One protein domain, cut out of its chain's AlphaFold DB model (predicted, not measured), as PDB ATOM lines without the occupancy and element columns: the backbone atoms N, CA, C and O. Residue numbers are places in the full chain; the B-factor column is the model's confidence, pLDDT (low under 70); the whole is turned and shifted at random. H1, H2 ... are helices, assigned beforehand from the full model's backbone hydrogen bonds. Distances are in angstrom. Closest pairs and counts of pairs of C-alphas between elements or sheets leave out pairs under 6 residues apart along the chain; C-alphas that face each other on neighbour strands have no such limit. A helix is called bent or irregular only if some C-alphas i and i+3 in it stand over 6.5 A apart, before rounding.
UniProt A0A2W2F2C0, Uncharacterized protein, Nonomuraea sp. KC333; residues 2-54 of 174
ATOM      1  N   LEU A   2      17.637  24.346 -28.129       47.69
ATOM      2  CA  LEU A   2      18.169  25.713 -28.081       47.69
ATOM      3  C   LEU A   2      19.536  25.605 -27.404       47.69
ATOM      4  O   LEU A   2      19.600  25.161 -26.256       47.69
ATOM      5  N   ASP A   3      20.604  25.912 -28.133       45.66
ATOM      6  CA  ASP A   3      21.923  26.055 -27.533       45.66
ATOM      7  C   ASP A   3      21.843  27.195 -26.512       45.66
ATOM      8  O   ASP A   3      21.152  28.192 -26.730       45.66
ATOM      9  N   ALA A   4      22.518  27.041 -25.372       54.66
ATOM     10  CA  ALA A   4      22.387  27.911 -24.198       54.66
ATOM     11  C   ALA A   4      22.754  29.401 -24.430       54.66
ATOM     12  O   ALA A   4      22.713  30.190 -23.490       54.66
ATOM     13  N   ALA A   5      23.103  29.790 -25.659       56.72
ATOM     14  CA  ALA A   5      23.534  31.129 -26.047       56.72
ATOM     15  C   ALA A   5      22.516  31.918 -26.899       56.72
ATOM     16  O   ALA A   5      22.731  33.111 -27.116       56.72
ATOM     17  N   ASP A   6      21.416  31.312 -27.367       70.88
ATOM     18  CA  ASP A   6      20.453  32.020 -28.224       70.88
ATOM     19  C   ASP A   6      19.379  32.777 -27.410       70.88
ATOM     20  O   ASP A   6      18.793  32.226 -26.467       70.88
ATOM     21  N   PRO A   7      19.070  34.046 -27.754       78.38
ATOM     22  CA  PRO A   7      18.060  34.823 -27.046       78.38
ATOM     23  C   PRO A   7      16.660  34.249 -27.297       78.38
ATOM     24  O   PRO A   7      16.215  34.104 -28.443       78.38
ATOM     25  N   ILE A   8      15.932  33.964 -26.215       82.81
ATOM     26  CA  ILE A   8      14.534  33.545 -26.267       82.81
ATOM     27  C   ILE A   8      13.742  34.719 -26.842       82.81
ATOM     28  O   ILE A   8      13.656  35.795 -26.259       82.81
ATOM     29  N   THR A   9      13.184  34.525 -28.029       86.88
ATOM     30  CA  THR A   9      12.321  35.497 -28.705       86.88
ATOM     31  C   THR A   9      11.166  34.757 -29.359       86.88
ATOM     32  O   THR A   9      11.296  33.587 -29.719       86.88
ATOM     33  N   PHE A  10      10.044  35.442 -29.581       85.38
ATOM     34  CA  PHE A  10       8.884  34.875 -30.280       85.38
ATOM     35  C   PHE A  10       9.264  34.234 -31.624       85.38
ATOM     36  O   PHE A  10       8.825  33.131 -31.945       85.38
ATOM     37  N   ALA A  11      10.143  34.889 -32.388       85.69
ATOM     38  CA  ALA A  11      10.624  34.378 -33.668       85.69
ATOM     39  C   ALA A  11      11.503  33.124 -33.516       85.69
ATOM     40  O   ALA A  11      11.378  32.191 -34.311       85.69
ATOM     41  N   ALA A  12      12.367  33.081 -32.496       84.56
ATOM     42  CA  ALA A  12      13.195  31.911 -32.211       84.56
ATOM     43  C   ALA A  12      12.341  30.708 -31.786       84.56
ATOM     44  O   ALA A  12      12.539  29.605 -32.295       84.56
ATOM     45  N   VAL A  13      11.335  30.929 -30.934       86.12
ATOM     46  CA  VAL A  13      10.411  29.877 -30.484       86.12
ATOM     47  C   VAL A  13       9.579  29.341 -31.652       86.12
ATOM     48  O   VAL A  13       9.508  28.125 -31.832       86.12
ATOM     49  N   ALA A  14       9.027  30.217 -32.503       85.62
ATOM     50  CA  ALA A  14       8.269  29.817 -33.694       85.62
ATOM     51  C   ALA A  14       9.104  28.936 -34.638       85.62
ATOM     52  O   ALA A  14       8.669  27.868 -35.071       85.62
ATOM     53  N   ARG A  15      10.343  29.368 -34.910       85.19
ATOM     54  CA  ARG A  15      11.283  28.665 -35.789       85.19
ATOM     55  C   ARG A  15      11.689  27.307 -35.219       85.19
ATOM     56  O   ARG A  15      11.689  26.319 -35.948       85.19
ATOM     57  N   GLN A  16      12.013  27.252 -33.929       85.12
ATOM     58  CA  GLN A  16      12.509  26.039 -33.280       85.12
ATOM     59  C   GLN A  16      11.411  24.988 -33.089       85.12
ATOM     60  O   GLN A  16      11.663  23.799 -33.285       85.12
ATOM     61  N   ALA A  17      10.201  25.419 -32.730       85.12
ATOM     62  CA  ALA A  17       9.048  24.538 -32.575       85.12
ATOM     63  C   ALA A  17       8.360  24.208 -33.913       85.12
ATOM     64  O   ALA A  17       7.451  23.384 -33.937       85.12
ATOM     65  N   LYS A  18       8.807  24.816 -35.027       86.38
ATOM     66  CA  LYS A  18       8.213  24.685 -36.371       86.38
ATOM     67  C   LYS A  18       6.713  25.003 -36.386       86.38
ATOM     68  O   LYS A  18       5.935  24.341 -37.069       86.38
ATOM     69  N   VAL A  19       6.315  26.019 -35.628       88.06
ATOM     70  CA  VAL A  19       4.924  26.481 -35.528       88.06
ATOM     71  C   VAL A  19       4.750  27.829 -36.217       88.06
ATOM     72  O   VAL A  19       5.709  28.577 -36.415       88.06
ATOM     73  N   SER A  20       3.513  28.148 -36.595       85.31
ATOM     74  CA  SER A  20       3.197  29.447 -37.183       85.31
ATOM     75  C   SER A  20       3.405  30.566 -36.161       85.31
ATOM     76  O   SER A  20       3.106  30.414 -34.977       85.31
ATOM     77  N   THR A  21       3.878  31.725 -36.625       82.69
ATOM     78  CA  THR A  21       4.099  32.910 -35.779       82.69
ATOM     79  C   THR A  21       2.837  33.311 -35.012       82.69
ATOM     80  O   THR A  21       2.931  33.771 -33.881       82.69
ATOM     81  N   TRP A  22       1.655  33.086 -35.590       85.38
ATOM     82  CA  TRP A  22       0.371  33.406 -34.964       85.38
ATOM     83  C   TRP A  22       0.092  32.567 -33.706       85.38
ATOM     84  O   TRP A  22      -0.416  33.098 -32.726       85.38
ATOM     85  N   LEU A  23       0.508  31.292 -33.684       84.50
ATOM     86  CA  LEU A  23       0.330  30.407 -32.524       84.50
ATOM     87  C   LEU A  23       1.178  30.847 -31.321       84.50
ATOM     88  O   LEU A  23       0.789  30.662 -30.175       84.50
ATOM     89  N   VAL A  24       2.330  31.460 -31.580       85.56
ATOM     90  CA  VAL A  24       3.248  31.947 -30.540       85.56
ATOM     91  C   VAL A  24       2.700  33.205 -29.846       85.56
ATOM     92  O   VAL A  24       3.052  33.485 -28.703       85.56
ATOM     93  N   TYR A  25       1.799  33.933 -30.510       87.31
ATOM     94  CA  TYR A  25       1.065  35.069 -29.943       87.31
ATOM     95  C   TYR A  25      -0.315  34.694 -29.387       87.31
ATOM     96  O   TYR A  25      -1.026  35.579 -28.909       87.31
ATOM     97  N   ALA A  26      -0.699  33.416 -29.440       87.19
ATOM     98  CA  ALA A  26      -1.951  32.955 -28.862       87.19
ATOM     99  C   ALA A  26      -1.932  33.082 -27.330       87.19
ATOM    100  O   ALA A  26      -0.888  32.931 -26.682       87.19
ATOM    101  N   GLU A  27      -3.109  33.341 -26.769       76.06
ATOM    102  CA  GLU A  27      -3.330  33.426 -25.327       76.06
ATOM    103  C   GLU A  27      -2.941  32.099 -24.653       76.06
ATOM    104  O   GLU A  27      -3.222  31.010 -25.158       76.06
ATOM    105  N   GLY A  28      -2.208  32.182 -23.547       81.50
ATOM    106  CA  GLY A  28      -1.574  31.061 -22.860       81.50
ATOM    107  C   GLY A  28      -0.118  30.845 -23.280       81.50
ATOM    108  O   GLY A  28       0.748  30.697 -22.419       81.50
ATOM    109  N   VAL A  29       0.200  30.835 -24.578       83.62
ATOM    110  CA  VAL A  29       1.574  30.582 -25.065       83.62
ATOM    111  C   VAL A  29       2.435  31.836 -24.955       83.62
ATOM    112  O   VAL A  29       3.595  31.767 -24.534       83.62
ATOM    113  N   ARG A  30       1.851  32.990 -25.280       86.69
ATOM    114  CA  ARG A  30       2.514  34.290 -25.204       86.69
ATOM    115  C   ARG A  30       3.066  34.564 -23.806       86.69
ATOM    116  O   ARG A  30       4.227  34.938 -23.673       86.69
ATOM    117  N   GLU A  31       2.274  34.329 -22.766       85.88
ATOM    118  CA  GLU A  31       2.632  34.605 -21.374       85.88
ATOM    119  C   GLU A  31       3.805  33.732 -20.920       85.88
ATOM    120  O   GLU A  31       4.686  34.203 -20.205       85.88
ATOM    121  N   HIS A  32       3.858  32.476 -21.367       84.62
ATOM    122  CA  HIS A  32       4.957  31.568 -21.037       84.62
ATOM    123  C   HIS A  32       6.260  31.996 -21.714       84.62
ATOM    124  O   HIS A  32       7.325  31.920 -21.102       84.62
ATOM    125  N   ILE A  33       6.180  32.497 -22.947       84.38
ATOM    126  CA  ILE A  33       7.341  33.014 -23.673       84.38
ATOM    127  C   ILE A  33       7.814  34.324 -23.049       84.38
ATOM    128  O   ILE A  33       9.002  34.463 -22.784       84.38
ATOM    129  N   GLU A  34       6.909  35.245 -22.713       86.81
ATOM    130  CA  GLU A  34       7.261  36.483 -22.006       86.81
ATOM    131  C   GLU A  34       7.874  36.200 -20.625       86.81
ATOM    132  O   GLU A  34       8.839  36.853 -20.227       86.81
ATOM    133  N   GLN A  35       7.366  35.204 -19.892       84.00
ATOM    134  CA  GLN A  35       7.954  34.770 -18.622       84.00
ATOM    135  C   GLN A  35       9.334  34.133 -18.811       84.00
ATOM    136  O   GLN A  35      10.239  34.410 -18.025       84.00
ATOM    137  N   ALA A  36       9.526  33.312 -19.845       82.94
ATOM    138  CA  ALA A  36      10.823  32.721 -20.165       82.94
ATOM    139  C   ALA A  36      11.851  33.790 -20.576       82.94
ATOM    140  O   ALA A  36      12.990  33.746 -20.116       82.94
ATOM    141  N   MET A  37      11.431  34.794 -21.353       84.19
ATOM    142  CA  MET A  37      12.248  35.959 -21.708       84.19
ATOM    143  C   MET A  37      12.683  36.749 -20.471       84.19
ATOM    144  O   MET A  37      13.859  37.075 -20.332       84.19
ATOM    145  N   LYS A  38      11.756  37.011 -19.538       83.56
ATOM    146  CA  LYS A  38      12.068  37.684 -18.265       83.56
ATOM    147  C   LYS A  38      13.064  36.876 -17.429       83.56
ATOM    148  O   LYS A  38      14.064  37.420 -16.981       83.56
ATOM    149  N   ARG A  39      12.864  35.559 -17.307       79.88
ATOM    150  CA  ARG A  39      13.791  34.669 -16.583       79.88
ATOM    151  C   ARG A  39      15.191  34.633 -17.204       79.88
ATOM    152  O   ARG A  39      16.161  34.599 -16.457       79.88
ATOM    153  N   GLN A  40      15.314  34.659 -18.534       79.69
ATOM    154  CA  GLN A  40      16.618  34.720 -19.208       79.69
ATOM    155  C   GLN A  40      17.306  36.078 -19.004       79.69
ATOM    156  O   GLN A  40      18.517  36.120 -18.812       79.69
ATOM    157  N   ALA A  41      16.547  37.176 -18.995       78.69
ATOM    158  CA  ALA A  41      17.081  38.507 -18.702       78.69
ATOM    159  C   ALA A  41      17.550  38.648 -17.239       78.69
ATOM    160  O   ALA A  41      18.550  39.315 -16.976       78.69
ATOM    161  N   ASP A  42      16.870  37.979 -16.304       76.00
ATOM    162  CA  ASP A  42      17.196  37.996 -14.872       76.00
ATOM    163  C   ASP A  42      18.271  36.960 -14.470       76.00
ATOM    164  O   ASP A  42      18.857  37.060 -13.388       76.00
ATOM    165  N   ALA A  43      18.573  35.985 -15.335       70.12
ATOM    166  CA  ALA A  43      19.585  34.946 -15.120       70.12
ATOM    167  C   ALA A  43      20.975  35.473 -14.690       70.12
ATOM    168  O   ALA A  43      21.475  34.995 -13.669       70.12
ATOM    169  N   PRO A  44      21.589  36.488 -15.340       66.69
ATOM    170  CA  PRO A  44      22.905  36.995 -14.929       66.69
ATOM    171  C   PRO A  44      22.918  37.604 -13.517       66.69
ATOM    172  O   PRO A  44      23.914  37.500 -12.801       66.69
ATOM    173  N   LEU A  45      21.809  38.207 -13.071       63.34
ATOM    174  CA  LEU A  45      21.674  38.710 -11.698       63.34
ATOM    175  C   LEU A  45      21.494  37.563 -10.694       63.34
ATOM    176  O   LEU A  45      21.949  37.652  -9.550       63.34
ATOM    177  N   HIS A  46      20.845  36.477 -11.115       61.72
ATOM    178  CA  HIS A  46      20.655  35.288 -10.294       61.72
ATOM    179  C   HIS A  46      21.949  34.490 -10.108       61.72
ATOM    180  O   HIS A  46      22.235  34.062  -8.992       61.72
ATOM    181  N   GLU A  47      22.763  34.357 -11.154       61.84
ATOM    182  CA  GLU A  47      24.075  33.699 -11.108       61.84
ATOM    183  C   GLU A  47      25.080  34.460 -10.231       61.84
ATOM    184  O   GLU A  47      25.852  33.844  -9.493       61.84
ATOM    185  N   GLN A  48      25.032  35.798 -10.240       59.97
ATOM    186  CA  GLN A  48      25.809  36.643  -9.323       59.97
ATOM    187  C   GLN A  48      25.377  36.467  -7.862       59.97
ATOM    188  O   GLN A  48      26.224  36.362  -6.976       59.97
ATOM    189  N   ARG A  49      24.066  36.389  -7.587       60.34
ATOM    190  CA  ARG A  49      23.536  36.156  -6.228       60.34
ATOM    191  C   ARG A  49      23.765  34.730  -5.724       60.34
ATOM    192  O   ARG A  49      23.909  34.541  -4.521       60.34
ATOM    193  N   ALA A  50      23.810  33.747  -6.620       63.44
ATOM    194  CA  ALA A  50      24.082  32.345  -6.305       63.44
ATOM    195  C   ALA A  50      25.584  32.029  -6.146       63.44
ATOM    196  O   ALA A  50      25.932  30.887  -5.859       63.44
ATOM    197  N   GLY A  51      26.475  33.012  -6.339       60.31
ATOM    198  CA  GLY A  51      27.927  32.820  -6.239       60.31
ATOM    199  C   GLY A  51      28.531  31.984  -7.374       60.31
ATOM    200  O   GLY A  51      29.661  31.522  -7.255       60.31
ATOM    201  N   LEU A  52      27.793  31.790  -8.473       66.25
ATOM    202  CA  LEU A  52      28.224  31.008  -9.640       66.25
ATOM    203  C   LEU A  52      29.127  31.814 -10.590       66.25
ATOM    204  O   LEU A  52      29.708  31.253 -11.515       66.25
ATOM    205  N   THR A  53      29.271  33.121 -10.355       63.22
ATOM    206  CA  THR A  53      30.179  34.008 -11.092       63.22
ATOM    207  C   THR A  53      31.142  34.704 -10.131       63.22
ATOM    208  O   THR A  53      30.760  35.119  -9.034       63.22
ATOM    209  N   ALA A  54      32.415  34.806 -10.527       68.25
ATOM    210  CA  ALA A  54      33.445  35.452  -9.718       68.25
ATOM    211  C   ALA A  54      33.088  36.924  -9.475       68.25
ATOM    212  O   ALA A  54      32.763  37.663 -10.408       68.25
TER     213      ALA A  54
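What this domain is: This is residues 2 to 54 of the 174 residues of an uncharacterized protein of Nonomuraea sp. KC333 (UniProt A0A2W2F2C0). One long helix, H3, makes most of the length, and two short helices, H1 and H2, gather by its first end; residues 46 to 51, partly the far end of H3, stick out free. The printed part has 53 residues, with three named helices in the order H1, H2, H3 and no named strand: all helix. It is loose, with a radius of gyration of the C-alphas of 13.4 A, and flat, spanning 41 by 21 by 10 A.

Where its parts are: H3, residues 29 to 49, is 29.5 A long, from C-alpha 29 at (1.574, 30.582, -25.065) to C-alpha 49 at (23.536, 36.156, -6.228). It is irregular, C-alphas 41 and 44 being 7.1 A apart, with a kink of 44 degrees near residue 42. H1, residues 10 to 17, is 10.6 A long and begins at C-alpha 10 (8.884, 34.875, -30.280). H2, residues 21 to 24, is 5.4 A long.

How they stand to each other: H3 is close to but not clearly touching H1, about perpendicular at 79 degrees; their closest C-alphas, of Phe 10 and Ile 33, are 7.0 A apart. H3 is also close to but not clearly touching H2, the closest C-alphas, of Val 24 and Arg 30, being 5.9 A apart. H1 and H2 touch, the closest C-alphas, of Ala 14 and Thr 21, being 5.6 A apart. Every O i to N i+4 pair is within hydrogen-bond range in H1, and 15 of 17 in H3; H2 is too short for such a pair.

The domain as a whole: The C-alphas of Trp 22 and Ala 54, the two farthest apart, are 41.7 A apart. The printed part has no cut, and both links between helices are tight. Mean pLDDT of the printed part is 76.7; residues 2 to 5 and 44 to 54 are under 70.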